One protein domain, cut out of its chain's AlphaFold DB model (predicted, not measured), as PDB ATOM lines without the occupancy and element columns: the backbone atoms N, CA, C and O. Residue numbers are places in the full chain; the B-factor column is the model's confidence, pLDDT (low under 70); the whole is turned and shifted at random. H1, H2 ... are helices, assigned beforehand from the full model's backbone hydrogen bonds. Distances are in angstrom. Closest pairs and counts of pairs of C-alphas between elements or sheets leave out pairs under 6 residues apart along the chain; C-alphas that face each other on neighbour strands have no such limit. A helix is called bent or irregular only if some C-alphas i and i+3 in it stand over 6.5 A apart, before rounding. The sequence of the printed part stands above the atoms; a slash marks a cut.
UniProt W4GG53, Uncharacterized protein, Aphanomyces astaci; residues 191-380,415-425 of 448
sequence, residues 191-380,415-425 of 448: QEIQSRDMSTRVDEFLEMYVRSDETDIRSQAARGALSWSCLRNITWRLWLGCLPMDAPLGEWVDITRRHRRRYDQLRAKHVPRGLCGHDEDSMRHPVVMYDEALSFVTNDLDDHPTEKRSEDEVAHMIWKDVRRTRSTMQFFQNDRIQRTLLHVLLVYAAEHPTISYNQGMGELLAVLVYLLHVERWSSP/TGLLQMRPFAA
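AT A GLANCE: This is residues 191 to 380 and 415 to 425 of the 448 residues of an uncharacterized protein of Aphanomyces astaci (UniProt W4GG53). Picture an elongated frame of helices with a loose cluster of short helices, H2, H3 and H4, at one end and a triangle of longer helices side by side, H7, H8 and H10, at the other. The long helix H5 bridges the two ends, H11 runs back between them, and the space between H5 and H11 is open; short H12 packs on residues 249 to 251 of H5, and residues 302 to 308 stick out beyond the triangle. The printed part has 201 residues with twelve named helices, H1 to H12 in order along the chain, and no named strand; its class is all helix. It is only just loose, close to compact, with a radius of gyration of the C-alphas of 20.1 A and spans of 63 by 34 by 31 A.

IN THESE COORDINATES: Find C-alpha 191 at (-27.510, 35.633, -24.096), where H1, residues 191 to 195, begins. Next come H2, residues 198 to 209, 15.9 A long, H3, residues 214 to 222, and H4, residues 232 to 239. Look then for C-alpha 249 at (-35.817, 43.363, -49.339); from there H5 runs 32.2 A to residue 270, the longest helix with 22 residues. H5 is only just irregular: C-alphas 250 and 253 are 6.6 A apart. H6, residues 280 to 284, is neither bent nor irregular, but only just: C-alphas 281 and 284 are 6.3 A apart. Read on through H7, residues 286 to 298, 18.4 A long, H8, residues 306 to 324, 28.2 A long, and H9, residues 330 to 333. H10, residues 335 to 351, is 24.2 A long, and H11, residues 361 to 374, is 20.4 A long. H12, residues 415 to 419, ends with C-alpha 419 at (-40.032, 46.577, -52.547).

HOW THE PARTS SIT: Start at the hub, H8 and H10, each touching three helices. They touch at a steep tilt of 35.5 degrees, only just past shallow, and run opposite ways; their closest C-alphas, of Val 322 and Gln 338, are 6.2 A apart. H7 and H8 form a helical hairpin at a shallow tilt of 29 degrees, closest at the C-alphas of Val 297 and Asp 312, 5.8 A. H6 is close to H7 but not clearly touching, with the C-alphas of Ser 282 and Val 288 closest at 7.8 A. H11 touches H10 at a steep tilt of 50 degrees, closest at the C-alphas of Leu 341 and Gly 362, 7.1 A, and only just touches H8, with 3 pairs of C-alphas within 8 A. H9 and H11 are near each other. Helix packing is mostly crossed: of five touching pairs given a tilt, one is shallow. Residues 266 to 270 of H5 touch H10 about perpendicular at 84 degrees, closest at the C-alphas of His 270 and Val 347, 5.7 A. At residues 249 to 251 H5 touches H12, with the C-alphas of Gly 250 and Leu 418 closest at 4.4 A. H5 and H11 are apart. H11 is close to H4 but not clearly touching, the C-alphas of Asn 233 and Leu 372 being closest at 6.6 A, and likewise to H1, at Gln 194 and Val 374, 6.7 A. H4 is near H2 and H3. Every O i to N i+4 pair is within hydrogen-bond range in H1, H2, H3, H4, H10 and H12; the count is 16 of 18 in H5, 8 of 9 in H7, 14 of 15 in H8, 9 of 10 in H11 and 0 of 1 in H6, where 0 of 2 O i to N i+3 pairs are within range, and H9 is too short for an O i to N i+4 pair.

THE WHOLE: The two C-alphas farthest apart, of Asp 302 and Gly 416, are 64.2 A apart. Residues 381 to 414 are not printed, and C-alphas 380 and 415 stand 27.2 A apart across this cut, in the link from H11 to H12. Of the links that are printed whole, none is long. The mean pLDDT of the printed part is 80.4; 47 residues are under 70, among them residues 273 to 309, which include H6 and H7.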
ATOM      1  N   GLN A 191     -26.180  35.934 -24.613       69.75
ATOM      2  CA  GLN A 191     -27.510  35.633 -24.096       69.75
ATOM      3  C   GLN A 191     -28.505  36.758 -24.397       69.75
ATOM      4  O   GLN A 191     -29.581  36.455 -24.900       69.75
ATOM      5  N   GLU A 192     -28.135  38.022 -24.171       73.31
ATOM      6  CA  GLU A 192     -28.970  39.182 -24.512       73.31
ATOM      7  C   GLU A 192     -29.284  39.254 -26.004       73.31
ATOM      8  O   GLU A 192     -30.429  39.472 -26.387       73.31
ATOM      9  N   ILE A 193     -28.281  39.034 -26.859       79.25
ATOM     10  CA  ILE A 193     -28.470  39.033 -28.315       79.25
ATOM     11  C   ILE A 193     -29.453  37.928 -28.727       79.25
ATOM     12  O   ILE A 193     -30.333  38.143 -29.565       79.25
ATOM     13  N   GLN A 194     -29.317  36.732 -28.147       82.12
ATOM     14  CA  GLN A 194     -30.166  35.586 -28.478       82.12
ATOM     15  C   GLN A 194     -31.588  35.726 -27.923       82.12
ATOM     16  O   GLN A 194     -32.521  35.256 -28.579       82.12
ATOM     17  N   SER A 195     -31.764  36.369 -26.764       80.25
ATOM     18  CA  SER A 195     -33.057  36.511 -26.087       80.25
ATOM     19  C   SER A 195     -33.933  37.648 -26.618       80.25
ATOM     20  O   SER A 195     -35.092  37.724 -26.215       80.25
ATOM     21  N   ARG A 196     -33.435  38.497 -27.533       81.50
ATOM     22  CA  ARG A 196     -34.239  39.579 -28.130       81.50
ATOM     23  C   ARG A 196     -35.509  39.061 -28.786       81.50
ATOM     24  O   ARG A 196     -35.458  38.161 -29.635       81.50
ATOM     25  N   ASP A 197     -36.616  39.689 -28.412       82.75
ATOM     26  CA  ASP A 197     -37.940  39.378 -28.924       82.75
ATOM     27  C   ASP A 197     -38.126  39.807 -30.390       82.75
ATOM     28  O   ASP A 197     -37.270  40.435 -31.020       82.75
ATOM     29  N   MET A 198     -39.273  39.426 -30.952       84.38
ATOM     30  CA  MET A 198     -39.603  39.725 -32.343       84.38
ATOM     31  C   MET A 198     -39.700  41.226 -32.613       84.38
ATOM     32  O   MET A 198     -39.201  41.670 -33.643       84.38
ATOM     33  N   SER A 199     -40.323  41.992 -31.713       81.50
ATOM     34  CA  SER A 199     -40.538  43.428 -31.922       81.50
ATOM     35  C   SER A 199     -39.206  44.162 -31.998       81.50
ATOM     36  O   SER A 199     -38.948  44.863 -32.968       81.50
ATOM     37  N   THR A 200     -38.318  43.897 -31.044       81.50
ATOM     38  CA  THR A 200     -36.989  44.504 -30.952       81.50
ATOM     39  C   THR A 200     -36.158  44.198 -32.195       81.50
ATOM     40  O   THR A 200     -35.540  45.085 -32.775       81.50
ATOM     41  N   ARG A 201     -36.180  42.943 -32.664       86.56
ATOM     42  CA  ARG A 201     -35.474  42.544 -33.893       86.56
ATOM     43  C   ARG A 201     -36.031  43.242 -35.135       86.56
ATOM     44  O   ARG A 201     -35.265  43.571 -36.037       86.56
ATOM     45  N   VAL A 202     -37.346  43.450 -35.207       84.56
ATOM     46  CA  VAL A 202     -37.974  44.197 -36.308       84.56
ATOM     47  C   VAL A 202     -37.583  45.671 -36.244       84.56
ATOM     48  O   VAL A 202     -37.192  46.223 -37.269       84.56
ATOM     49  N   ASP A 203     -37.615  46.286 -35.065       78.88
ATOM     50  CA  ASP A 203     -37.233  47.687 -34.883       78.88
ATOM     51  C   ASP A 203     -35.761  47.918 -35.259       78.88
ATOM     52  O   ASP A 203     -35.460  48.827 -36.036       78.88
ATOM     53  N   GLU A 204     -34.857  47.031 -34.824       85.06
ATOM     54  CA  GLU A 204     -33.454  47.022 -35.260       85.06
ATOM     55  C   GLU A 204     -33.322  46.889 -36.776       85.06
ATOM     56  O   GLU A 204     -32.527  47.593 -37.398       85.06
ATOM     57  N   PHE A 205     -34.099  45.993 -37.391       87.00
ATOM     58  CA  PHE A 205     -34.052  45.799 -38.834       87.00
ATOM     59  C   PHE A 205     -34.475  47.064 -39.586       87.00
ATOM     60  O   PHE A 205     -33.822  47.447 -40.555       87.00
ATOM     61  N   LEU A 206     -35.554  47.715 -39.149       82.62
ATOM     62  CA  LEU A 206     -36.033  48.951 -39.760       82.62
ATOM     63  C   LEU A 206     -35.001  50.071 -39.609       82.62
ATOM     64  O   LEU A 206     -34.692  50.764 -40.577       82.62
ATOM     65  N   GLU A 207     -34.423  50.223 -38.425       79.00
ATOM     66  CA  GLU A 207     -33.439  51.270 -38.177       79.00
ATOM     67  C   GLU A 207     -32.169  51.078 -39.010       79.00
ATOM     68  O   GLU A 207     -31.719  51.978 -39.724       79.00
ATOM     69  N   MET A 208     -31.631  49.863 -38.988       80.69
ATOM     70  CA  MET A 208     -30.365  49.563 -39.641       80.69
ATOM     71  C   MET A 208     -30.490  49.396 -41.143       80.69
ATOM     72  O   MET A 208     -29.560  49.742 -41.857       80.69
ATOM     73  N   TYR A 209     -31.588  48.818 -41.631       84.38
ATOM     74  CA  TYR A 209     -31.681  48.401 -43.027       84.38
ATOM     75  C   TYR A 209     -32.740  49.121 -43.839       84.38
ATOM     76  O   TYR A 209     -32.758  48.945 -45.049       84.38
ATOM     77  N   VAL A 210     -33.610  49.918 -43.222       84.00
ATOM     78  CA  VAL A 210     -34.647  50.674 -43.941       84.00
ATOM     79  C   VAL A 210     -34.405  52.174 -43.846       84.00
ATOM     80  O   VAL A 210     -34.608  52.877 -44.834       84.00
ATOM     81  N   ARG A 211     -33.955  52.663 -42.684       77.19
ATOM     82  CA  ARG A 211     -33.681  54.089 -42.448       77.19
ATOM     83  C   ARG A 211     -32.241  54.515 -42.719       77.19
ATOM     84  O   ARG A 211     -31.996  55.710 -42.818       77.19
ATOM     85  N   SER A 212     -31.322  53.561 -42.856       77.25
ATOM     86  CA  SER A 212     -29.912  53.823 -43.157       77.25
ATOM     87  C   SER A 212     -29.591  53.481 -44.612       77.25
ATOM     88  O   SER A 212     -30.118  52.504 -45.154       77.25
ATOM     89  N   ASP A 213     -28.691  54.247 -45.226       78.56
ATOM     90  CA  ASP A 213     -28.129  53.919 -46.535       78.56
ATOM     91  C   ASP A 213     -26.782  53.170 -46.430       78.56
ATOM     92  O   ASP A 213     -26.292  52.823 -45.350       78.56
ATOM     93  N   GLU A 214     -26.167  52.862 -47.575       81.50
ATOM     94  CA  GLU A 214     -24.881  52.158 -47.604       81.50
ATOM     95  C   GLU A 214     -23.757  52.937 -46.893       81.50
ATOM     96  O   GLU A 214     -22.881  52.335 -46.261       81.50
ATOM     97  N   THR A 215     -23.756  54.268 -46.994       78.44
ATOM     98  CA  THR A 215     -22.735  55.113 -46.365       78.44
ATOM     99  C   THR A 215     -22.897  55.142 -44.850       78.44
ATOM    100  O   THR A 215     -21.898  55.007 -44.133       78.44
ATOM    101  N   ASP A 216     -24.139  55.196 -44.371       76.12
ATOM    102  CA  ASP A 216     -24.475  55.146 -42.952       76.12
ATOM    103  C   ASP A 216     -24.005  53.838 -42.314       76.12
ATOM    104  O   ASP A 216     -23.265  53.864 -41.327       76.12
ATOM    105  N   ILE A 217     -24.346  52.685 -42.906       78.62
ATOM    106  CA  ILE A 217     -23.961  51.373 -42.359       78.62
ATOM    107  C   ILE A 217     -22.441  51.205 -42.339       78.62
ATOM    108  O   ILE A 217     -21.887  50.712 -41.354       78.62
ATOM    109  N   ARG A 218     -21.733  51.636 -43.392       80.56
ATOM    110  CA  ARG A 218     -20.259  51.586 -43.413       80.56
ATOM    111  C   ARG A 218     -19.655  52.442 -42.302       80.56
ATOM    112  O   ARG A 218     -18.734  51.995 -41.622       80.56
ATOM    113  N   SER A 219     -20.182  53.649 -42.100       71.06
ATOM    114  CA  SER A 219     -19.740  54.563 -41.043       71.06
ATOM    115  C   SER A 219     -20.011  54.009 -39.640       71.06
ATOM    116  O   SER A 219     -19.165  54.098 -38.751       71.06
ATOM    117  N   GLN A 220     -21.179  53.402 -39.426       70.19
ATOM    118  CA  GLN A 220     -21.525  52.748 -38.163       70.19
ATOM    119  C   GLN A 220     -20.611  51.548 -37.886       70.19
ATOM    120  O   GLN A 220     -20.054  51.435 -36.795       70.19
ATOM    121  N   ALA A 221     -20.380  50.689 -38.880       76.06
ATOM    122  CA  ALA A 221     -19.503  49.534 -38.732       76.06
ATOM    123  C   ALA A 221     -18.042  49.920 -38.460       76.06
ATOM    124  O   ALA A 221     -17.405  49.305 -37.610       76.06
ATOM    125  N   ALA A 222     -17.524  50.957 -39.130       71.25
ATOM    126  CA  ALA A 222     -16.170  51.464 -38.894       71.25
ATOM    127  C   ALA A 222     -15.966  51.958 -37.450       71.25
ATOM    128  O   ALA A 222     -14.855  51.910 -36.933       71.25
ATOM    129  N   ARG A 223     -17.048  52.389 -36.790       61.47
ATOM    130  CA  ARG A 223     -17.070  52.809 -35.380       61.47
ATOM    131  C   ARG A 223     -17.360  51.668 -34.395       61.47
ATOM    132  O   ARG A 223     -17.596  51.935 -33.221       61.47
ATOM    133  N   GLY A 224     -17.426  50.416 -34.856       64.00
ATOM    134  CA  GLY A 224     -17.824  49.275 -34.020       64.00
ATOM    135  C   GLY A 224     -19.289  49.323 -33.568       64.00
ATOM    136  O   GLY A 224     -19.733  48.469 -32.812       64.00
ATOM    137  N   ALA A 225     -20.093  50.263 -34.080       66.56
ATOM    138  CA  ALA A 225     -21.458  50.524 -33.621       66.56
ATOM    139  C   ALA A 225     -22.462  49.430 -34.006       66.56
ATOM    140  O   ALA A 225     -23.659  49.630 -33.869       66.56
ATOM    141  N   LEU A 226     -21.995  48.290 -34.508       75.38
ATOM    142  CA  LEU A 226     -22.813  47.119 -34.773       75.38
ATOM    143  C   LEU A 226     -22.662  46.041 -33.693       75.38
ATOM    144  O   LEU A 226     -23.387  45.052 -33.748       75.38
ATOM    145  N   SER A 227     -21.738  46.190 -32.731       69.50
ATOM    146  CA  SER A 227     -21.426  45.161 -31.725       69.50
ATOM    147  C   SER A 227     -22.630  44.733 -30.885       69.50
ATOM    148  O   SER A 227     -22.742  43.559 -30.529       69.50
ATOM    149  N   TRP A 228     -23.572  45.649 -30.678       69.31
ATOM    150  CA  TRP A 228     -24.836  45.407 -29.994       69.31
ATOM    151  C   TRP A 228     -25.925  44.818 -30.875       69.31
ATOM    152  O   TRP A 228     -26.904  44.326 -30.336       69.31
ATOM    153  N   SER A 229     -25.828  44.870 -32.200       81.25
ATOM    154  CA  SER A 229     -26.907  44.406 -33.074       81.25
ATOM    155  C   SER A 229     -26.996  42.879 -33.077       81.25
ATOM    156  O   SER A 229     -25.983  42.178 -33.119       81.25
ATOM    157  N   CYS A 230     -28.223  42.359 -33.111       85.31
ATOM    158  CA  CYS A 230     -28.480  40.935 -33.330       85.31
ATOM    159  C   CYS A 230     -28.621  40.571 -34.820       85.31
ATOM    160  O   CYS A 230     -29.008  39.449 -35.158       85.31
ATOM    161  N   LEU A 231     -28.336  41.523 -35.718       89.44
ATOM    162  CA  LEU A 231     -28.579  41.428 -37.154       89.44
ATOM    163  C   LEU A 231     -27.330  41.692 -38.004       89.44
ATOM    164  O   LEU A 231     -27.469  41.872 -39.217       89.44
ATOM    165  N   ARG A 232     -26.109  41.705 -37.447       90.12
ATOM    166  CA  ARG A 232     -24.888  41.962 -38.242       90.12
ATOM    167  C   ARG A 232     -24.698  40.951 -39.357       90.12
ATOM    168  O   ARG A 232     -24.120  41.282 -40.390       90.12
ATOM    169  N   ASN A 233     -25.203  39.732 -39.189       91.81
ATOM    170  CA  ASN A 233     -25.161  38.701 -40.215       91.81
ATOM    171  C   ASN A 233     -25.775  39.161 -41.549       91.81
ATOM    172  O   ASN A 233     -25.349  38.671 -42.593       91.81
ATOM    173  N   ILE A 234     -26.727  40.102 -41.544       92.12
ATOM    174  CA  ILE A 234     -27.298  40.674 -42.769       92.12
ATOM    175  C   ILE A 234     -26.268  41.581 -43.451       92.12
ATOM    176  O   ILE A 234     -25.989  41.386 -44.632       92.12
ATOM    177  N   THR A 235     -25.631  42.488 -42.704       91.25
ATOM    178  CA  THR A 235     -24.534  43.339 -43.208       91.25
ATOM    179  C   THR A 235     -23.395  42.496 -43.795       91.25
ATOM    180  O   THR A 235     -22.963  42.727 -44.923       91.25
ATOM    181  N   TRP A 236     -22.967  41.445 -43.087       93.69
ATOM    182  CA  TRP A 236     -21.957  40.507 -43.591       93.69
ATOM    183  C   TRP A 236     -22.391  39.828 -44.892       93.69
ATOM    184  O   TRP A 236     -21.591  39.695 -45.814       93.69
ATOM    185  N   ARG A 237     -23.657  39.409 -45.007       94.31
ATOM    186  CA  ARG A 237     -24.169  38.803 -46.243       94.31
ATOM    187  C   ARG A 237     -24.209  39.784 -47.409       94.31
ATOM    188  O   ARG A 237     -23.956  39.349 -48.525       94.31
ATOM    189  N   LEU A 238     -24.511  41.058 -47.173       92.12
ATOM    190  CA  LEU A 238     -24.475  42.086 -48.214       92.12
ATOM    191  C   LEU A 238     -23.041  42.295 -48.718       92.12
ATOM    192  O   LEU A 238     -22.783  42.186 -49.913       92.12
ATOM    193  N   TRP A 239     -22.085  42.508 -47.812       92.38
ATOM    194  CA  TRP A 239     -20.698  42.814 -48.186       92.38
ATOM    195  C   TRP A 239     -19.911  41.622 -48.724       92.38
ATOM    196  O   TRP A 239     -19.038  41.800 -49.569       92.38
ATOM    197  N   LEU A 240     -20.239  40.403 -48.291       94.06
ATOM    198  CA  LEU A 240     -19.687  39.177 -48.874       94.06
ATOM    199  C   LEU A 240     -20.404  38.754 -50.168       94.06
ATOM    200  O   LEU A 240     -20.073  37.713 -50.733       94.06
ATOM    201  N   GLY A 241     -21.395  39.522 -50.639       93.06
ATOM    202  CA  GLY A 241     -22.118  39.243 -51.882       93.06
ATOM    203  C   GLY A 241     -23.069  38.041 -51.816       93.06
ATOM    204  O   GLY A 241     -23.508  37.541 -52.850       93.06
ATOM    205  N   CYS A 242     -23.410  37.569 -50.615       94.19
ATOM    206  CA  CYS A 242     -24.423  36.532 -50.398       94.19
ATOM    207  C   CYS A 242     -25.852  37.065 -50.596       94.19
ATOM    208  O   CYS A 242     -26.761  36.295 -50.908       94.19
ATOM    209  N   LEU A 243     -26.059  38.364 -50.366       94.38
ATOM    210  CA  LEU A 243     -27.286  39.091 -50.676       94.38
ATOM    211  C   LEU A 243     -26.948  40.258 -51.617       94.38
ATOM    212  O   LEU A 243     -25.953  40.942 -51.373       94.38
ATOM    213  N   PRO A 244     -27.742  40.517 -52.671       92.12
ATOM    214  CA  PRO A 244     -27.512  41.659 -53.546       92.12
ATOM    215  C   PRO A 244     -27.924  42.951 -52.841       92.12
ATOM    216  O   PRO A 244     -29.016  43.028 -52.276       92.12
ATOM    217  N   MET A 245     -27.080  43.979 -52.925       90.19
ATOM    218  CA  MET A 245     -27.373  45.304 -52.362       90.19
ATOM    219  C   MET A 245     -28.484  46.039 -53.134       90.19
ATOM    220  O   MET A 245     -29.215  46.844 -52.568       90.19
ATOM    221  N   ASP A 246     -28.664  45.733 -54.418       90.06
ATOM    222  CA  ASP A 246     -29.645  46.365 -55.304       90.06
ATOM    223  C   ASP A 246     -30.989  45.618 -55.398       90.06
ATOM    224  O   ASP A 246     -31.920  46.103 -56.058       90.06
ATOM    225  N   ALA A 247     -31.103  44.451 -54.758       91.19
ATOM    226  CA  ALA A 247     -32.327  43.660 -54.746       91.19
ATOM    227  C   ALA A 247     -33.343  44.198 -53.725       91.19
ATOM    228  O   ALA A 247     -32.946  44.648 -52.648       91.19
ATOM    229  N   PRO A 248     -34.654  44.107 -54.022       93.44
ATOM    230  CA  PRO A 248     -35.696  44.381 -53.043       93.44
ATOM    231  C   PRO A 248     -35.548  43.517 -51.789       93.44
ATOM    232  O   PRO A 248     -35.226  42.327 -51.887       93.44
ATOM    233  N   LEU A 249     -35.867  44.082 -50.621       91.69
ATOM    234  CA  LEU A 249     -35.817  43.363 -49.339       91.69
ATOM    235  C   LEU A 249     -36.618  42.048 -49.367       91.69
ATOM    236  O   LEU A 249     -36.171  41.028 -48.840       91.69
ATOM    237  N   GLY A 250     -37.778  42.038 -50.033       91.75
ATOM    238  CA  GLY A 250     -38.629  40.854 -50.160       91.75
ATOM    239  C   GLY A 250     -37.994  39.688 -50.920       91.75
ATOM    240  O   GLY A 250     -38.348  38.534 -50.675       91.75
ATOM    241  N   GLU A 251     -37.014  39.944 -51.792       94.50
ATOM    242  CA  GLU A 251     -36.344  38.891 -52.564       94.50
ATOM    243  C   GLU A 251     -35.245  38.169 -51.770       94.50
ATOM    244  O   GLU A 251     -34.874  37.036 -52.099       94.50
ATOM    245  N   TRP A 252     -34.730  38.777 -50.696       95.00
ATOM    246  CA  TRP A 252     -33.613  38.228 -49.919       95.00
ATOM    247  C   TRP A 252     -33.909  36.838 -49.351       95.00
ATOM    248  O   TRP A 252     -33.022  35.977 -49.290       95.00
ATOM    249  N   VAL A 253     -35.163  36.587 -48.964       94.00
ATOM    250  CA  VAL A 253     -35.601  35.289 -48.440       94.00
ATOM    251  C   VAL A 253     -35.462  34.200 -49.503       94.00
ATOM    252  O   VAL A 253     -34.904  33.132 -49.232       94.00
ATOM    253  N   ASP A 254     -35.922  34.461 -50.723       95.25
ATOM    254  CA  ASP A 254     -35.895  33.477 -51.805       95.25
ATOM    255  C   ASP A 254     -34.487  33.249 -52.348       95.25
ATOM    256  O   ASP A 254     -34.109  32.104 -52.624       95.25
ATOM    257  N   ILE A 255     -33.673  34.305 -52.410       96.38
ATOM    258  CA  ILE A 255     -32.239  34.216 -52.709       96.38
ATOM    259  C   ILE A 255     -31.546  33.324 -51.674       96.38
ATOM    260  O   ILE A 255     -30.892  32.340 -52.033       96.38
ATOM    261  N   THR A 256     -31.780  33.572 -50.383       96.06
ATOM    262  CA  THR A 256     -31.218  32.760 -49.292       96.06
ATOM    263  C   THR A 256     -31.651  31.295 -49.398       96.06
ATOM    264  O   THR A 256     -30.826  30.387 -49.272       96.06
ATOM    265  N   ARG A 257     -32.935  31.025 -49.673       97.50
ATOM    266  CA  ARG A 257     -33.450  29.656 -49.877       97.50
ATOM    267  C   ARG A 257     -32.794  28.967 -51.073       97.50
ATOM    268  O   ARG A 257     -32.541  27.762 -51.023       97.50
ATOM    269  N   ARG A 258     -32.517  29.696 -52.157       97.56
ATOM    270  CA  ARG A 258     -31.824  29.163 -53.340       97.56
ATOM    271  C   ARG A 258     -30.374  28.799 -53.019       97.56
ATOM    272  O   ARG A 258     -29.957  27.699 -53.371       97.56
ATOM    273  N   HIS A 259     -29.646  29.656 -52.301       96.44
ATOM    274  CA  HIS A 259     -28.283  29.357 -51.850       96.44
ATOM    275  C   HIS A 259     -28.228  28.130 -50.936       96.44
ATOM    276  O   HIS A 259     -27.382  27.265 -51.147       96.44
ATOM    277  N   ARG A 260     -29.167  27.998 -49.986       96.56
ATOM    278  CA  ARG A 260     -29.265  26.813 -49.112       96.56
ATOM    279  C   ARG A 260     -29.457  25.525 -49.911       96.56
ATOM    280  O   ARG A 260     -28.669  24.602 -49.756       96.56
ATOM    281  N   ARG A 261     -30.422  25.503 -50.840       97.94
ATOM    282  CA  ARG A 261     -30.653  24.339 -51.715       97.94
ATOM    283  C   ARG A 261     -29.429  23.989 -52.559       97.94
ATOM    284  O   ARG A 261     -29.110  22.814 -52.701       97.94
ATOM    285  N   ARG A 262     -28.735  24.994 -53.103       97.44
ATOM    286  CA  ARG A 262     -27.491  24.777 -53.852       97.44
ATOM    287  C   ARG A 262     -26.412  24.160 -52.961       97.44
ATOM    288  O   ARG A 262     -25.771  23.203 -53.376       97.44
ATOM    289  N   TYR A 263     -26.231  24.673 -51.746       96.88
ATOM    290  CA  TYR A 263     -25.282  24.094 -50.798       96.88
ATOM    291  C   TYR A 263     -25.650  22.654 -50.429       96.88
ATOM    292  O   TYR A 263     -24.771  21.804 -50.422       96.88
ATOM    293  N   ASP A 264     -26.927  22.345 -50.190       95.56
ATOM    294  CA  ASP A 264     -27.363  20.974 -49.894       95.56
ATOM    295  C   ASP A 264     -27.027  20.000 -51.038       95.56
ATOM    296  O   ASP A 264     -26.567  18.888 -50.782       95.56
ATOM    297  N   GLN A 265     -27.189  20.430 -52.294       96.25
ATOM    298  CA  GLN A 265     -26.802  19.647 -53.475       96.25
ATOM    299  C   GLN A 265     -25.286  19.424 -53.546       96.25
ATOM    300  O   GLN A 265     -24.842  18.302 -53.778       96.25
ATOM    301  N   LEU A 266     -24.492  20.473 -53.315       95.56
ATOM    302  CA  LEU A 266     -23.031  20.376 -53.289       95.56
ATOM    303  C   LEU A 266     -22.544  19.490 -52.139       95.56
ATOM    304  O   LEU A 266     -21.674  18.648 -52.338       95.56
ATOM    305  N   ARG A 267     -23.146  19.619 -50.954       92.62
ATOM    306  CA  ARG A 267     -22.845  18.773 -49.798       92.62
ATOM    307  C   ARG A 267     -23.119  17.308 -50.118       92.62
ATOM    308  O   ARG A 267     -22.247  16.482 -49.899       92.62
ATOM    309  N   ALA A 268     -24.284  16.993 -50.683       89.81
ATOM    310  CA  ALA A 268     -24.632  15.625 -51.069       89.81
ATOM    311  C   ALA A 268     -23.719  15.048 -52.169       89.81
ATOM    312  O   ALA A 268     -23.545  13.833 -52.237       89.81
ATOM    313  N   LYS A 269     -23.156  15.907 -53.028       90.50
ATOM    314  CA  LYS A 269     -22.224  15.527 -54.098       90.50
ATOM    315  C   LYS A 269     -20.803  15.272 -53.583       90.50
ATOM    316  O   LYS A 269     -20.172  14.335 -54.053       90.50
ATOM    317  N   HIS A 270     -20.303  16.100 -52.663       87.31
ATOM    318  CA  HIS A 270     -18.879  16.135 -52.299       87.31
ATOM    319  C   HIS A 270     -18.546  15.596 -50.913       87.31
ATOM    320  O   HIS A 270     -17.404  15.222 -50.673       87.31
ATOM    321  N   VAL A 271     -19.502  15.565 -49.984       83.88
ATOM    322  CA  VAL A 271     -19.250  15.021 -48.650       83.88
ATOM    323  C   VAL A 271     -19.508  13.511 -48.675       83.88
ATOM    324  O   VAL A 271     -20.617  13.093 -49.019       83.88
ATOM    325  N   PRO A 272     -18.526  12.672 -48.295       74.25
ATOM    326  CA  PRO A 272     -18.704  11.226 -48.223       74.25
ATOM    327  C   PRO A 272     -19.887  10.824 -47.337       74.25
ATOM    328  O   PRO A 272     -20.155  11.448 -46.309       74.25
ATOM    329  N   ARG A 273     -20.584   9.742 -47.703       67.00
ATOM    330  CA  ARG A 273     -21.801   9.301 -46.998       67.00
ATOM    331  C   ARG A 273     -21.567   8.949 -45.523       67.00
ATOM    332  O   ARG A 273     -22.424   9.287 -44.719       67.00
ATOM    333  N   GLY A 274     -20.412   8.382 -45.159       63.56
ATOM    334  CA  GLY A 274     -20.052   8.124 -43.749       63.56
ATOM    335  C   GLY A 274     -19.912   9.405 -42.915       63.56
ATOM    336  O   GLY A 274     -20.217   9.440 -41.730       63.56
ATOM    337  N   LEU A 275     -19.571  10.525 -43.560       65.31
ATOM    338  CA  LEU A 275     -19.503  11.841 -42.916       65.31
ATOM    339  C   LEU A 275     -20.842  12.596 -42.963       65.31
ATOM    340  O   LEU A 275     -21.031  13.568 -42.224       65.31
ATOM    341  N   CYS A 276     -21.784  12.156 -43.800       57.12
ATOM    342  CA  CYS A 276     -23.155  12.653 -43.883       57.12
ATOM    343  C   CYS A 276     -24.020  11.963 -42.820       57.12
ATOM    344  O   CYS A 276     -24.867  11.155 -43.168       57.12
ATOM    345  N   GLY A 277     -23.782  12.240 -41.533       55.12
ATOM    346  CA  GLY A 277     -24.459  11.581 -40.405       55.12
ATOM    347  C   GLY A 277     -25.988  11.547 -40.524       55.12
ATOM    348  O   GLY A 277     -26.662  12.486 -40.100       55.12
ATOM    349  N   HIS A 278     -26.514  10.470 -41.108       48.03
ATOM    350  CA  HIS A 278     -27.935  10.309 -41.409       48.03
ATOM    351  C   HIS A 278     -28.703   9.583 -40.299       48.03
ATOM    352  O   HIS A 278     -29.930   9.575 -40.337       48.03
ATOM    353  N   ASP A 279     -27.998   9.071 -39.286       46.31
ATOM    354  CA  ASP A 279     -28.589   8.373 -38.151       46.31
ATOM    355  C   ASP A 279     -28.324   9.149 -36.859       46.31
ATOM    356  O   ASP A 279     -27.176   9.373 -36.464       46.31
ATOM    357  N   GLU A 280     -29.398   9.544 -36.171       46.66
ATOM    358  CA  GLU A 280     -29.343  10.161 -34.838       46.66
ATOM    359  C   GLU A 280     -28.645   9.254 -33.799       46.66
ATOM    360  O   GLU A 280     -28.163   9.745 -32.778       46.66
ATOM    361  N   ASP A 281     -28.505   7.955 -34.086       43.47
ATOM    362  CA  ASP A 281     -27.834   6.968 -33.228       43.47
ATOM    363  C   ASP A 281     -26.292   6.977 -33.373       43.47
ATOM    364  O   ASP A 281     -25.566   6.726 -32.409       43.47
ATOM    365  N   SER A 282     -25.759   7.412 -34.529       47.09
ATOM    366  CA  SER A 282     -24.310   7.637 -34.741       47.09
ATOM    367  C   SER A 282     -23.777   8.873 -34.000       47.09
ATOM    368  O   SER A 282     -22.575   9.139 -33.977       47.09
ATOM    369  N   MET A 283     -24.658   9.636 -33.346       45.44
ATOM    370  CA  MET A 283     -24.315  10.833 -32.574       45.44
ATOM    371  C   MET A 283     -23.649  10.515 -31.219       45.44
ATOM    372  O   MET A 283     -23.210  11.431 -30.527       45.44
ATOM    373  N   ARG A 284     -23.552   9.232 -30.834       41.66
ATOM    374  CA  ARG A 284     -23.036   8.791 -29.525       41.66
ATOM    375  C   ARG A 284     -21.567   8.363 -29.498       41.66
ATOM    376  O   ARG A 284     -21.046   8.154 -28.406       41.66
ATOM    377  N   HIS A 285     -20.880   8.254 -30.637       41.53
ATOM    378  CA  HIS A 285     -19.478   7.820 -30.653       41.53
ATOM    379  C   HIS A 285     -18.577   8.714 -31.524       41.53
ATOM    380  O   HIS A 285     -18.448   8.477 -32.725       41.53
ATOM    381  N   PRO A 286     -17.853   9.676 -30.914       44.88
ATOM    382  CA  PRO A 286     -16.793  10.444 -31.580       44.88
ATOM    383  C   PRO A 286     -15.771   9.536 -32.290       44.88
ATOM    384  O   PRO A 286     -15.297   9.855 -33.374       44.88
ATOM    385  N   VAL A 287     -15.507   8.360 -31.703       42.69
ATOM    386  CA  VAL A 287     -14.590   7.312 -32.193       42.69
ATOM    387  C   VAL A 287     -14.946   6.781 -33.583       42.69
ATOM    388  O   VAL A 287     -14.035   6.512 -34.354       42.69
ATOM    389  N   VAL A 288     -16.229   6.704 -33.951       47.44
ATOM    390  CA  VAL A 288     -16.641   6.162 -35.260       47.44
ATOM    391  C   VAL A 288     -16.320   7.142 -36.388       47.44
ATOM    392  O   VAL A 288     -15.815   6.725 -37.420       47.44
ATOM    393  N   MET A 289     -16.478   8.453 -36.168       50.25
ATOM    394  CA  MET A 289     -16.054   9.452 -37.158       50.25
ATOM    395  C   MET A 289     -14.526   9.472 -37.333       50.25
ATOM    396  O   MET A 289     -14.039   9.755 -38.426       50.25
ATOM    397  N   TYR A 290     -13.778   9.185 -36.258       51.62
ATOM    398  CA  TYR A 290     -12.318   9.081 -36.286       51.62
ATOM    399  C   TYR A 290     -11.853   7.842 -37.053       51.62
ATOM    400  O   TYR A 290     -10.953   7.961 -37.878       51.62
ATOM    401  N   ASP A 291     -12.484   6.689 -36.825       52.47
ATOM    402  CA  ASP A 291     -12.138   5.431 -37.488       52.47
ATOM    403  C   ASP A 291     -12.651   5.385 -38.936       52.47
ATOM    404  O   ASP A 291     -11.964   4.869 -39.798       52.47
ATOM    405  N   GLU A 292     -13.785   6.008 -39.281       54.31
ATOM    406  CA  GLU A 292     -14.242   6.137 -40.678       54.31
ATOM    407  C   GLU A 292     -13.400   7.127 -41.493       54.31
ATOM    408  O   GLU A 292     -13.091   6.860 -42.652       54.31
ATOM    409  N   ALA A 293     -12.982   8.252 -40.901       51.78
ATOM    410  CA  ALA A 293     -12.092   9.198 -41.575       51.78
ATOM    411  C   ALA A 293     -10.660   8.649 -41.720       51.78
ATOM    412  O   ALA A 293     -10.020   8.917 -42.733       51.78
ATOM    413  N   LEU A 294     -10.155   7.880 -40.742       52.56
ATOM    414  CA  LEU A 294      -8.873   7.178 -40.873       52.56
ATOM    415  C   LEU A 294      -8.969   5.955 -41.789       52.56
ATOM    416  O   LEU A 294      -8.119   5.822 -42.655       52.56
ATOM    417  N   SER A 295      -9.985   5.098 -41.657       54.97
ATOM    418  CA  SER A 295     -10.150   3.894 -42.493       54.97
ATOM    419  C   SER A 295     -10.349   4.223 -43.969       54.97
ATOM    420  O   SER A 295      -9.877   3.474 -44.820       54.97
ATOM    421  N   PHE A 296     -10.956   5.370 -44.289       53.94
ATOM    422  CA  PHE A 296     -11.000   5.901 -45.650       53.94
ATOM    423  C   PHE A 296      -9.602   6.231 -46.201       53.94
ATOM    424  O   PHE A 296      -9.326   5.955 -47.361       53.94
ATOM    425  N   VAL A 297      -8.702   6.750 -45.358       50.84
ATOM    426  CA  VAL A 297      -7.318   7.102 -45.728       50.84
ATOM    427  C   VAL A 297      -6.380   5.884 -45.694       50.84
ATOM    428  O   VAL A 297      -5.383   5.861 -46.412       50.84
ATOM    429  N   THR A 298      -6.654   4.870 -44.862       47.62
ATOM    430  CA  THR A 298      -5.712   3.769 -44.597       47.62
ATOM    431  C   THR A 298      -6.012   2.455 -45.313       47.62
ATOM    432  O   THR A 298      -5.104   1.628 -45.375       47.62
ATOM    433  N   ASN A 299      -7.227   2.210 -45.825       47.03
ATOM    434  CA  ASN A 299      -7.598   0.843 -46.216       47.03
ATOM    435  C   ASN A 299      -7.206   0.364 -47.620       47.03
ATOM    436  O   ASN A 299      -7.261  -0.840 -47.790       47.03
ATOM    437  N   ASP A 300      -6.756   1.187 -48.577       49.28
ATOM    438  CA  ASP A 300      -6.294   0.679 -49.894       49.28
ATOM    439  C   ASP A 300      -5.391   1.694 -50.635       49.28
ATOM    440  O   ASP A 300      -5.709   2.197 -51.712       49.28
ATOM    441  N   LEU A 301      -4.230   2.033 -50.063       52.88
ATOM    442  CA  LEU A 301      -3.292   2.981 -50.698       52.88
ATOM    443  C   LEU A 301      -2.592   2.433 -51.960       52.88
ATOM    444  O   LEU A 301      -1.983   3.219 -52.693       52.88
ATOM    445  N   ASP A 302      -2.690   1.126 -52.219       55.00
ATOM    446  CA  ASP A 302      -1.948   0.442 -53.284       55.00
ATOM    447  C   ASP A 302      -2.737   0.270 -54.603       55.00
ATOM    448  O   ASP A 302      -2.117  -0.032 -55.620       55.00
ATOM    449  N   ASP A 303      -4.058   0.519 -54.636       56.72
ATOM    450  CA  ASP A 303      -4.904   0.294 -55.837       56.72
ATOM    451  C   ASP A 303      -5.861   1.464 -56.177       56.72
ATOM    452  O   ASP A 303      -6.826   1.324 -56.932       56.72
ATOM    453  N   HIS A 304      -5.641   2.656 -55.607       56.78
ATOM    454  CA  HIS A 304      -6.488   3.830 -55.855       56.78
ATOM    455  C   HIS A 304      -5.915   4.776 -56.928       56.78
ATOM    456  O   HIS A 304      -4.717   5.074 -56.912       56.78
ATOM    457  N   PRO A 305      -6.751   5.308 -57.848       60.72
ATOM    458  CA  PRO A 305      -6.324   6.315 -58.819       60.72
ATOM    459  C   PRO A 305      -5.710   7.539 -58.122       60.72
ATOM    460  O   PRO A 305      -6.190   7.961 -57.069       60.72
ATOM    461  N   THR A 306      -4.692   8.152 -58.731       64.94
ATOM    462  CA  THR A 306      -3.946   9.303 -58.179       64.94
ATOM    463  C   THR A 306      -4.828  10.476 -57.743       64.94
ATOM    464  O   THR A 306      -4.503  11.150 -56.772       64.94
ATOM    465  N   GLU A 307      -5.950  10.707 -58.426       61.22
ATOM    466  CA  GLU A 307      -6.907  11.771 -58.089       61.22
ATOM    467  C   GLU A 307      -7.621  11.508 -56.756       61.22
ATOM    468  O   GLU A 307      -7.678  12.392 -55.906       61.22
ATOM    469  N   LYS A 308      -8.068  10.268 -56.520       62.47
ATOM    470  CA  LYS A 308      -8.759   9.876 -55.283       62.47
ATOM    471  C   LYS A 308      -7.835   9.991 -54.066       62.47
ATOM    472  O   LYS A 308      -8.222  10.519 -53.035       62.47
ATOM    473  N   ARG A 309      -6.562   9.615 -54.230       59.25
ATOM    474  CA  ARG A 309      -5.534   9.775 -53.188       59.25
ATOM    475  C   ARG A 309      -5.344  11.239 -52.767       59.25
ATOM    476  O   ARG A 309      -5.183  11.521 -51.584       59.25
ATOM    477  N   SER A 310      -5.398  12.173 -53.720       71.69
ATOM    478  CA  SER A 310      -5.301  13.607 -53.426       71.69
ATOM    479  C   SER A 310      -6.523  14.137 -52.665       71.69
ATOM    480  O   SER A 310      -6.378  15.054 -51.857       71.69
ATOM    481  N   GLU A 311      -7.718  13.602 -52.919       71.12
ATOM    482  CA  GLU A 311      -8.944  13.982 -52.203       71.12
ATOM    483  C   GLU A 311      -8.908  13.512 -50.740       71.12
ATOM    484  O   GLU A 311      -9.236  14.283 -49.831       71.12
ATOM    485  N   ASP A 312      -8.427  12.291 -50.505       72.06
ATOM    486  CA  ASP A 312      -8.305  11.686 -49.174       72.06
ATOM    487  C   ASP A 312      -7.282  12.446 -48.306       72.06
ATOM    488  O   ASP A 312      -7.526  12.733 -47.129       72.06
ATOM    489  N   GLU A 313      -6.160  12.856 -48.906       81.19
ATOM    490  CA  GLU A 313      -5.143  13.694 -48.260       81.19
ATOM    491  C   GLU A 313      -5.705  15.072 -47.859       81.19
ATOM    492  O   GLU A 313      -5.485  15.536 -46.734       81.19
ATOM    493  N   VAL A 314      -6.488  15.712 -48.736       86.25
ATOM    494  CA  VAL A 314      -7.152  16.995 -48.443       86.25
ATOM    495  C   VAL A 314      -8.163  16.852 -47.307       86.25
ATOM    496  O   VAL A 314      -8.169  17.671 -46.384       86.25
ATOM    497  N   ALA A 315      -8.982  15.799 -47.323       85.69
ATOM    498  CA  ALA A 315      -9.948  15.537 -46.264       85.69
ATOM    499  C   ALA A 315      -9.269  15.347 -44.897       85.69
ATOM    500  O   ALA A 315      -9.722  15.910 -43.895       85.69
ATOM    501  N   HIS A 316      -8.147  14.623 -44.861       83.94
ATOM    502  CA  HIS A 316      -7.364  14.426 -43.643       83.94
ATOM    503  C   HIS A 316      -6.779  15.741 -43.101       83.94
ATOM    504  O   HIS A 316      -6.856  16.009 -41.896       83.94
ATOM    505  N   MET A 317      -6.238  16.593 -43.981       87.81
ATOM    506  CA  MET A 317      -5.725  17.914 -43.595       87.81
ATOM    507  C   MET A 317      -6.820  18.798 -42.992       87.81
ATOM    508  O   MET A 317      -6.620  19.371 -41.918       87.81
ATOM    509  N   ILE A 318      -7.985  18.870 -43.645       92.56
ATOM    510  CA  ILE A 318      -9.134  19.641 -43.152       92.56
ATOM    511  C   ILE A 318      -9.555  19.134 -41.774       92.56
ATOM    512  O   ILE A 318      -9.732  19.932 -40.855       92.56
ATOM    513  N   TRP A 319      -9.699  17.818 -41.605       89.50
ATOM    514  CA  TRP A 319     -10.109  17.227 -40.331       89.50
ATOM    515  C   TRP A 319      -9.153  17.605 -39.191       89.50
ATOM    516  O   TRP A 319      -9.595  18.059 -38.130       89.50
ATOM    517  N   LYS A 320      -7.840  17.479 -39.422       89.12
ATOM    518  CA  LYS A 320      -6.818  17.814 -38.425       89.12
ATOM    519  C   LYS A 320      -6.875  19.289 -38.033       89.12
ATOM    520  O   LYS A 320      -6.749  19.608 -36.852       89.12
ATOM    521  N   ASP A 321      -7.079  20.177 -39.002       93.75
ATOM    522  CA  ASP A 321      -7.188  21.612 -38.753       93.75
ATOM    523  C   ASP A 321      -8.484  21.985 -38.023       93.75
ATOM    524  O   ASP A 321      -8.438  22.719 -37.040       93.75
ATOM    525  N   VAL A 322      -9.625  21.410 -38.403       93.38
ATOM    526  CA  VAL A 322     -10.904  21.635 -37.708       93.38
ATOM    527  C   VAL A 322     -10.820  21.243 -36.230       93.38
ATOM    528  O   VAL A 322     -11.374  21.939 -35.382       93.38
ATOM    529  N   ARG A 323     -10.089  20.173 -35.891       88.88
ATOM    530  CA  ARG A 323      -9.893  19.734 -34.496       88.88
ATOM    531  C   ARG A 323      -9.127  20.729 -33.627       88.88
ATOM    532  O   ARG A 323      -9.304  20.719 -32.410       88.88
ATOM    533  N   ARG A 324      -8.262  21.543 -34.230       91.38
ATOM    534  CA  ARG A 324      -7.459  22.558 -33.529       91.38
ATOM    535  C   ARG A 324      -8.046  23.964 -33.645       91.38
ATOM    536  O   ARG A 324      -7.674  24.827 -32.854       91.38
ATOM    537  N   THR A 325      -8.965  24.198 -34.582       89.81
ATOM    538  CA  THR A 325      -9.581  25.508 -34.775       89.81
ATOM    539  C   THR A 325     -10.379  25.938 -33.556       89.81
ATOM    540  O   THR A 325     -11.345  25.281 -33.168       89.81
ATOM    541  N   ARG A 326      -9.951  27.054 -32.950       85.94
ATOM    542  CA  ARG A 326     -10.568  27.666 -31.760       85.94
ATOM    543  C   ARG A 326     -10.901  26.658 -30.651       85.94
ATOM    544  O   ARG A 326     -11.900  26.801 -29.952       85.94
ATOM    545  N   SER A 327     -10.060  25.636 -30.466       86.69
ATOM    546  CA  SER A 327     -10.342  24.502 -29.570       86.69
ATOM    547  C   SER A 327     -10.438  24.880 -28.087       86.69
ATOM    548  O   SER A 327     -10.926  24.088 -27.287       86.69
ATOM    549  N   THR A 328      -9.983  26.073 -27.705       81.38
ATOM    550  CA  THR A 328     -10.150  26.639 -26.357       81.38
ATOM    551  C   THR A 328     -11.598  27.045 -26.065       81.38
ATOM    552  O   THR A 328     -12.016  27.023 -24.911       81.38
ATOM    553  N   MET A 329     -12.397  27.347 -27.092       78.12
ATOM    554  CA  MET A 329     -13.797  27.740 -26.948       78.12
ATOM    555  C   MET A 329     -14.713  26.510 -26.934       78.12
ATOM    556  O   MET A 329     -14.744  25.733 -27.892       78.12
ATOM    557  N   GLN A 330     -15.551  26.374 -25.899       78.88
ATOM    558  CA  GLN A 330     -16.489  25.244 -25.759       78.88
ATOM    559  C   GLN A 330     -17.413  25.065 -26.976       78.88
ATOM    560  O   GLN A 330     -17.724  23.941 -27.365       78.88
ATOM    561  N   PHE A 331     -17.810  26.162 -27.627       84.25
ATOM    562  CA  PHE A 331     -18.634  26.126 -28.835       84.25
ATOM    563  C   PHE A 331     -18.000  25.294 -29.968       84.25
ATOM    564  O   PHE A 331     -18.691  24.502 -30.608       84.25
ATOM    565  N   PHE A 332     -16.689  25.421 -30.185       88.06
ATOM    566  CA  PHE A 332     -15.966  24.715 -31.251       88.06
ATOM    567  C   PHE A 332     -15.508  23.309 -30.858       88.06
ATOM    568  O   PHE A 332     -15.114  22.522 -31.718       88.06
ATOM    569  N   GLN A 333     -15.612  22.947 -29.579       85.62
ATOM    570  CA  GLN A 333     -15.429  21.567 -29.126       85.62
ATOM    571  C   GLN A 333     -16.644  20.686 -29.451       85.62
ATOM    572  O   GLN A 333     -16.536  19.464 -29.424       85.62
ATOM    573  N   ASN A 334     -17.796  21.285 -29.774       84.50
ATOM    574  CA  ASN A 334     -19.008  20.552 -30.111       84.50
ATOM    575  C   ASN A 334     -18.868  19.821 -31.459       84.50
ATOM    576  O   ASN A 334     -18.688  20.451 -32.505       84.50
ATOM    577  N   ASP A 335     -19.052  18.501 -31.451       85.19
ATOM    578  CA  ASP A 335     -18.913  17.646 -32.637       85.19
ATOM    579  C   ASP A 335     -19.818  18.065 -33.805       85.19
ATOM    580  O   ASP A 335     -19.434  17.957 -34.970       85.19
ATOM    581  N   ARG A 336     -21.021  18.585 -33.530       87.38
ATOM    582  CA  ARG A 336     -21.925  19.085 -34.578       87.38
ATOM    583  C   ARG A 336     -21.344  20.316 -35.271       87.38
ATOM    584  O   ARG A 336     -21.494  20.461 -36.487       87.38
ATOM    585  N   ILE A 337     -20.681  21.187 -34.516       91.06
ATOM    586  CA  ILE A 337     -20.019  22.380 -35.051       91.06
ATOM    587  C   ILE A 337     -18.777  21.975 -35.841       91.06
ATOM    588  O   ILE A 337     -18.642  22.391 -36.990       91.06
ATOM    589  N   GLN A 338     -17.938  21.083 -35.308       91.44
ATOM    590  CA  GLN A 338     -16.775  20.555 -36.033       91.44
ATOM    591  C   GLN A 338     -17.178  19.879 -37.347       91.44
ATOM    592  O   GLN A 338     -16.591  20.148 -38.392       91.44
ATOM    593  N   ARG A 339     -18.244  19.071 -37.335       89.06
ATOM    594  CA  ARG A 339     -18.792  18.456 -38.550       89.06
ATOM    595  C   ARG A 339     -19.274  19.499 -39.559       89.06
ATOM    596  O   ARG A 339     -19.035  19.345 -40.751       89.06
ATOM    597  N   THR A 340     -19.901  20.576 -39.089       93.38
ATOM    598  CA  THR A 340     -20.326  21.690 -39.951       93.38
ATOM    599  C   THR A 340     -19.123  22.363 -40.618       93.38
ATOM    600  O   THR A 340     -19.142  22.568 -41.831       93.38
ATOM    601  N   LEU A 341     -18.060  22.653 -39.857       95.62
ATOM    602  CA  LEU A 341     -16.821  23.226 -40.398       95.62
ATOM    603  C   LEU A 341     -16.188  22.300 -41.444       95.62
ATOM    604  O   LEU A 341     -15.886  22.737 -42.554       95.62
ATOM    605  N   LEU A 342     -16.067  21.012 -41.116       94.19
ATOM    606  CA  LEU A 342     -15.538  19.981 -42.007       94.19
ATOM    607  C   LEU A 342     -16.315  19.920 -43.329       94.19
ATOM    608  O   LEU A 342     -15.712  19.968 -44.396       94.19
ATOM    609  N   HIS A 343     -17.650  19.861 -43.282       93.69
ATOM    610  CA  HIS A 343     -18.490  19.777 -44.483       93.69
ATOM    611  C   HIS A 343     -18.347  20.995 -45.390       93.69
ATOM    612  O   HIS A 343     -18.269  20.847 -46.606       93.69
ATOM    613  N   VAL A 344     -18.322  22.203 -44.822       96.94
ATOM    614  CA  VAL A 344     -18.153  23.432 -45.609       96.94
ATOM    615  C   VAL A 344     -16.780  23.464 -46.283       96.94
ATOM    616  O   VAL A 344     -16.703  23.777 -47.470       96.94
ATOM    617  N   LEU A 345     -15.715  23.101 -45.565       96.31
ATOM    618  CA  LEU A 345     -14.350  23.105 -46.099       96.31
ATOM    619  C   LEU A 345     -14.137  22.027 -47.171       96.31
ATOM    620  O   LEU A 345     -13.506  22.315 -48.185       96.31
ATOM    621  N   LEU A 346     -14.712  20.832 -46.999       94.00
ATOM    622  CA  LEU A 346     -14.684  19.768 -48.013       94.00
ATOM    623  C   LEU A 346     -15.380  20.206 -49.305       94.00
ATOM    624  O   LEU A 346     -14.814  20.082 -50.388       94.00
ATOM    625  N   VAL A 347     -16.588  20.768 -49.190       95.88
ATOM    626  CA  VAL A 347     -17.324  21.296 -50.348       95.88
ATOM    627  C   VAL A 347     -16.527  22.403 -51.038       95.88
ATOM    628  O   VAL A 347     -16.436  22.412 -52.263       95.88
ATOM    629  N   TYR A 348     -15.931  23.322 -50.271       97.06
ATOM    630  CA  TYR A 348     -15.122  24.395 -50.841       97.06
ATOM    631  C   TYR A 348     -13.921  23.852 -51.621       97.06
ATOM    632  O   TYR A 348     -13.712  24.272 -52.757       97.06
ATOM    633  N   ALA A 349     -13.152  22.935 -51.025       94.62
ATOM    634  CA  ALA A 349     -11.949  22.387 -51.642       94.62
ATOM    635  C   ALA A 349     -12.270  21.648 -52.950       94.62
ATOM    636  O   ALA A 349     -11.573  21.839 -53.944       94.62
ATOM    637  N   ALA A 350     -13.364  20.881 -52.968       92.44
ATOM    638  CA  ALA A 350     -13.794  20.136 -54.146       92.44
ATOM    639  C   ALA A 350     -14.322  21.032 -55.283       92.44
ATOM    640  O   ALA A 350     -14.071  20.756 -56.453       92.44
ATOM    641  N   GLU A 351     -15.034  22.118 -54.966       95.62
ATOM    642  CA  GLU A 351     -15.553  23.051 -55.983       95.62
ATOM    643  C   GLU A 351     -14.491  24.048 -56.487       95.62
ATOM    644  O   GLU A 351     -14.689  24.683 -57.523       95.62
ATOM    645  N   HIS A 352     -13.350  24.167 -55.799       94.94
ATOM    646  CA  HIS A 352     -12.253  25.069 -56.168       94.94
ATOM    647  C   HIS A 352     -10.899  24.339 -56.211       94.94
ATOM    648  O   HIS A 352      -9.984  24.731 -55.484       94.94
ATOM    649  N   PRO A 353     -10.711  23.324 -57.075       90.62
ATOM    650  CA  PRO A 353      -9.547  22.430 -57.033       90.62
ATOM    651  C   PRO A 353      -8.197  23.142 -57.216       90.62
ATOM    652  O   PRO A 353      -7.184  22.680 -56.706       90.62
ATOM    653  N   THR A 354      -8.166  24.289 -57.904       92.00
ATOM    654  CA  THR A 354      -6.939  25.085 -58.083       92.00
ATOM    655  C   THR A 354      -6.435  25.708 -56.782       92.00
ATOM    656  O   THR A 354      -5.230  25.801 -56.581       92.00
ATOM    657  N   ILE A 355      -7.346  26.162 -55.913       94.06
ATOM    658  CA  ILE A 355      -6.995  26.730 -54.601       94.06
ATOM    659  C   ILE A 355      -6.959  25.615 -53.554       94.06
ATOM    660  O   ILE A 355      -6.067  25.596 -52.709       94.06
ATOM    661  N   SER A 356      -7.918  24.689 -53.637       94.00
ATOM    662  CA  SER A 356      -8.169  23.612 -52.687       94.00
ATOM    663  C   SER A 356      -8.261  24.131 -51.243       94.00
ATOM    664  O   SER A 356      -8.584  25.298 -50.993       94.00
ATOM    665  N   TYR A 357      -8.030  23.254 -50.272       94.69
ATOM    666  CA  TYR A 357      -7.887  23.627 -48.877       94.69
ATOM    667  C   TYR A 357      -6.478  24.146 -48.577       94.69
ATOM    668  O   TYR A 357      -5.488  23.503 -48.915       94.69
ATOM    669  N   ASN A 358      -6.396  25.266 -47.857       94.06
ATOM    670  CA  ASN A 358      -5.150  25.792 -47.309       94.06
ATOM    671  C   ASN A 358      -5.264  25.979 -45.795       94.06
ATOM    672  O   ASN A 358      -6.312  26.368 -45.268       94.06
ATOM    673  N   GLN A 359      -4.156  25.744 -45.093       90.62
ATOM    674  CA  GLN A 359      -4.085  25.915 -43.647       90.62
ATOM    675  C   GLN A 359      -4.503  27.339 -43.243       90.62
ATOM    676  O   GLN A 359      -4.040  28.324 -43.813       90.62
ATOM    677  N   GLY A 360      -5.383  27.437 -42.244       91.38
ATOM    678  CA  GLY A 360      -5.943  28.706 -41.763       91.38
ATOM    679  C   GLY A 360      -7.341  29.022 -42.299       91.38
ATOM    680  O   GLY A 360      -8.057  29.809 -41.683       91.38
ATOM    681  N   MET A 361      -7.803  28.352 -43.361       96.81
ATOM    682  CA  MET A 361      -9.184  28.510 -43.844       96.81
ATOM    683  C   MET A 361     -10.237  28.124 -42.792       96.81
ATOM    684  O   MET A 361     -11.307  28.731 -42.748       96.81
ATOM    685  N   GLY A 362      -9.922  27.168 -41.910       95.38
ATOM    686  CA  GLY A 362     -10.765  26.828 -40.757       95.38
ATOM    687  C   GLY A 362     -10.983  28.002 -39.794       95.38
ATOM    688  O   GLY A 362     -12.109  28.216 -39.352       95.38
ATOM    689  N   GLU A 363      -9.957  28.823 -39.548       94.56
ATOM    690  CA  GLU A 363     -10.058  30.006 -38.680       94.56
ATOM    691  C   GLU A 363     -10.962  31.083 -39.283       94.56
ATOM    692  O   GLU A 363     -11.754  31.700 -38.572       94.56
ATOM    693  N   LEU A 364     -10.887  31.281 -40.604       96.38
ATOM    694  CA  LEU A 364     -11.757  32.224 -41.308       96.38
ATOM    695  C   LEU A 364     -13.223  31.790 -41.222       96.38
ATOM    696  O   LEU A 364     -14.103  32.595 -40.916       96.38
ATOM    697  N   LEU A 365     -13.488  30.502 -41.456       97.44
ATOM    698  CA  LEU A 365     -14.838  29.956 -41.374       97.44
ATOM    699  C   LEU A 365     -15.397  30.019 -39.945       97.44
ATOM    700  O   LEU A 365     -16.586  30.297 -39.767       97.44
ATOM    701  N   ALA A 366     -14.557  29.796 -38.931       94.81
ATOM    702  CA  ALA A 366     -14.952  29.853 -37.529       94.81
ATOM    703  C   ALA A 366     -15.580  31.206 -37.158       94.81
ATOM    704  O   ALA A 366     -16.628  31.223 -36.515       94.81
ATOM    705  N   VAL A 367     -15.019  32.326 -37.632       94.19
ATOM    706  CA  VAL A 367     -15.572  33.674 -37.391       94.19
ATOM    707  C   VAL A 367     -17.020  33.778 -37.882       94.19
ATOM    708  O   VAL A 367     -17.898  34.235 -37.150       94.19
ATOM    709  N   LEU A 368     -17.293  33.294 -39.098       95.62
ATOM    710  CA  LEU A 368     -18.632  33.337 -39.695       95.62
ATOM    711  C   LEU A 368     -19.621  32.427 -38.962       95.62
ATOM    712  O   LEU A 368     -20.756  32.823 -38.695       95.62
ATOM    713  N   VAL A 369     -19.203  31.203 -38.632       94.94
ATOM    714  CA  VAL A 369     -20.056  30.240 -37.920       94.94
ATOM    715  C   VAL A 369     -20.376  30.734 -36.511       94.94
ATOM    716  O   VAL A 369     -21.518  30.602 -36.068       94.94
ATOM    717  N   TYR A 370     -19.409  31.348 -35.827       92.94
ATOM    718  CA  TYR A 370     -19.625  31.918 -34.503       92.94
ATOM    719  C   TYR A 370     -20.561  33.128 -34.542       92.94
ATOM    720  O   TYR A 370     -21.497  33.177 -33.751       92.94
ATOM    721  N   LEU A 371     -20.402  34.042 -35.507       91.00
ATOM    722  CA  LEU A 371     -21.332  35.160 -35.703       91.00
ATOM    723  C   LEU A 371     -22.784  34.672 -35.840       91.00
ATOM    724  O   LEU A 371     -23.683  35.163 -35.159       91.00
ATOM    725  N   LEU A 372     -23.008  33.660 -36.685       92.06
ATOM    726  CA  LEU A 372     -24.337  33.073 -36.882       92.06
ATOM    727  C   LEU A 372     -24.870  32.368 -35.629       92.06
ATOM    728  O   LEU A 372     -26.084  32.304 -35.442       92.06
ATOM    729  N   HIS A 373     -23.990  31.828 -34.782       88.44
ATOM    730  CA  HIS A 373     -24.381  31.285 -33.488       88.44
ATOM    731  C   HIS A 373     -24.799  32.390 -32.520       88.44
ATOM    732  O   HIS A 373     -25.862  32.276 -31.917       88.44
ATOM    733  N   VAL A 374     -24.001  33.451 -32.383       85.75
ATOM    734  CA  VAL A 374     -24.291  34.580 -31.489       85.75
ATOM    735  C   VAL A 374     -25.642  35.201 -31.831       85.75
ATOM    736  O   VAL A 374     -26.467  35.395 -30.950       85.75
ATOM    737  N   GLU A 375     -25.915  35.406 -33.115       89.06
ATOM    738  CA  GLU A 375     -27.127  36.083 -33.591       89.06
ATOM    739  C   GLU A 375     -28.301  35.143 -33.873       89.06
ATOM    740  O   GLU A 375     -29.326  35.548 -34.438       89.06
ATOM    741  N   ARG A 376     -28.178  33.868 -33.485       85.19
ATOM    742  CA  ARG A 376     -29.253  32.900 -33.681       85.19
ATOM    743  C   ARG A 376     -30.501  33.353 -32.934       85.19
ATOM    744  O   ARG A 376     -30.448  33.848 -31.810       85.19
ATOM    745  N   TRP A 377     -31.638  33.095 -33.552       82.19
ATOM    746  CA  TRP A 377     -32.927  33.283 -32.925       82.19
ATOM    747  C   TRP A 377     -33.530  31.922 -32.615       82.19
ATOM    748  O   TRP A 377     -33.951  31.192 -33.517       82.19
ATOM    749  N   SER A 378     -33.564  31.580 -31.332       65.62
ATOM    750  CA  SER A 378     -34.340  30.447 -30.840       65.62
ATOM    751  C   SER A 378     -35.800  30.877 -30.757       65.62
ATOM    752  O   SER A 378     -36.278  31.262 -29.697       65.62
ATOM    753  N   SER A 379     -36.513  30.875 -31.885       54.09
ATOM    754  CA  SER A 379     -37.974  30.885 -31.805       54.09
ATOM    755  C   SER A 379     -38.381  29.668 -30.971       54.09
ATOM    756  O   SER A 379     -37.892  28.569 -31.269       54.09
ATOM    757  N   PRO A 380     -39.268  29.804 -29.970       43.75
ATOM    758  CA  PRO A 380     -39.995  28.652 -29.471       43.75
ATOM    759  C   PRO A 380     -40.610  27.936 -30.676       43.75
ATOM    760  O   PRO A 380     -40.974  28.570 -31.672       43.75
ATOM    761  N   THR A 415     -46.123  45.934 -48.541       81.88
ATOM    762  CA  THR A 415     -45.686  45.646 -49.909       81.88
ATOM    763  C   THR A 415     -44.624  46.651 -50.348       81.88
ATOM    764  O   THR A 415     -43.595  46.251 -50.885       81.88
ATOM    765  N   GLY A 416     -44.823  47.936 -50.057       82.44
ATOM    766  CA  GLY A 416     -43.867  49.013 -50.284       82.44
ATOM    767  C   GLY A 416     -42.550  48.766 -49.558       82.44
ATOM    768  O   GLY A 416     -41.496  48.869 -50.181       82.44
ATOM    769  N   LEU A 417     -42.605  48.342 -48.289       84.81
ATOM    770  CA  LEU A 417     -41.422  47.981 -47.504       84.81
ATOM    771  C   LEU A 417     -40.611  46.863 -48.176       84.81
ATOM    772  O   LEU A 417     -39.403  46.986 -48.356       84.81
ATOM    773  N   LEU A 418     -41.270  45.782 -48.598       88.38
ATOM    774  CA  LEU A 418     -40.600  44.653 -49.253       88.38
ATOM    775  C   LEU A 418     -40.031  45.011 -50.634       88.38
ATOM    776  O   LEU A 418     -39.114  44.336 -51.103       88.38
ATOM    777  N   GLN A 419     -40.546  46.061 -51.277       90.25
ATOM    778  CA  GLN A 419     -40.032  46.577 -52.547       90.25
ATOM    779  C   GLN A 419     -38.864  47.563 -52.387       90.25
ATOM    780  O   GLN A 419     -38.229  47.912 -53.385       90.25
ATOM    781  N   MET A 420     -38.552  48.003 -51.162       88.06
ATOM    782  CA  MET A 420     -37.456  48.941 -50.923       88.06
ATOM    783  C   MET A 420     -36.099  48.355 -51.313       88.06
ATOM    784  O   MET A 420     -35.841  47.160 -51.159       88.06
ATOM    785  N   ARG A 421     -35.220  49.241 -51.792       91.06
ATOM    786  CA  ARG A 421     -33.838  48.943 -52.201       91.06
ATOM    787  C   ARG A 421     -32.859  49.914 -51.525       91.06
ATOM    788  O   ARG A 421     -32.262  50.745 -52.205       91.06
ATOM    789  N   PRO A 422     -32.732  49.842 -50.193       82.31
ATOM    790  CA  PRO A 422     -32.003  50.830 -49.392       82.31
ATOM    791  C   PRO A 422     -30.504  50.912 -49.736       82.31
ATOM    792  O   PRO A 422     -29.888  51.955 -49.547       82.31
ATOM    793  N   PHE A 423     -29.934  49.852 -50.319       86.44
ATOM    794  CA  PHE A 423     -28.516  49.781 -50.703       86.44
ATOM    795  C   PHE A 423     -28.284  49.777 -52.214       86.44
ATOM    796  O   PHE A 423     -27.177  49.493 -52.675       86.44
ATOM    797  N   ALA A 424     -29.309  50.079 -53.018       83.31
ATOM    798  CA  ALA A 424     -29.090  50.272 -54.441       83.31
ATOM    799  C   ALA A 424     -28.210  51.511 -54.640       83.31
ATOM    800  O   ALA A 424     -28.566  52.608 -54.214       83.31
ATOM    801  N   ALA A 425     -27.074  51.339 -55.320       69.06
ATOM    802  CA  ALA A 425     -26.195  52.453 -55.641       69.06
ATOM    803  C   ALA A 425     -26.992  53.562 -56.344       69.06
ATOM    804  O   ALA A 425     -27.625  53.323 -57.381       69.06
TER     805      ALA A 425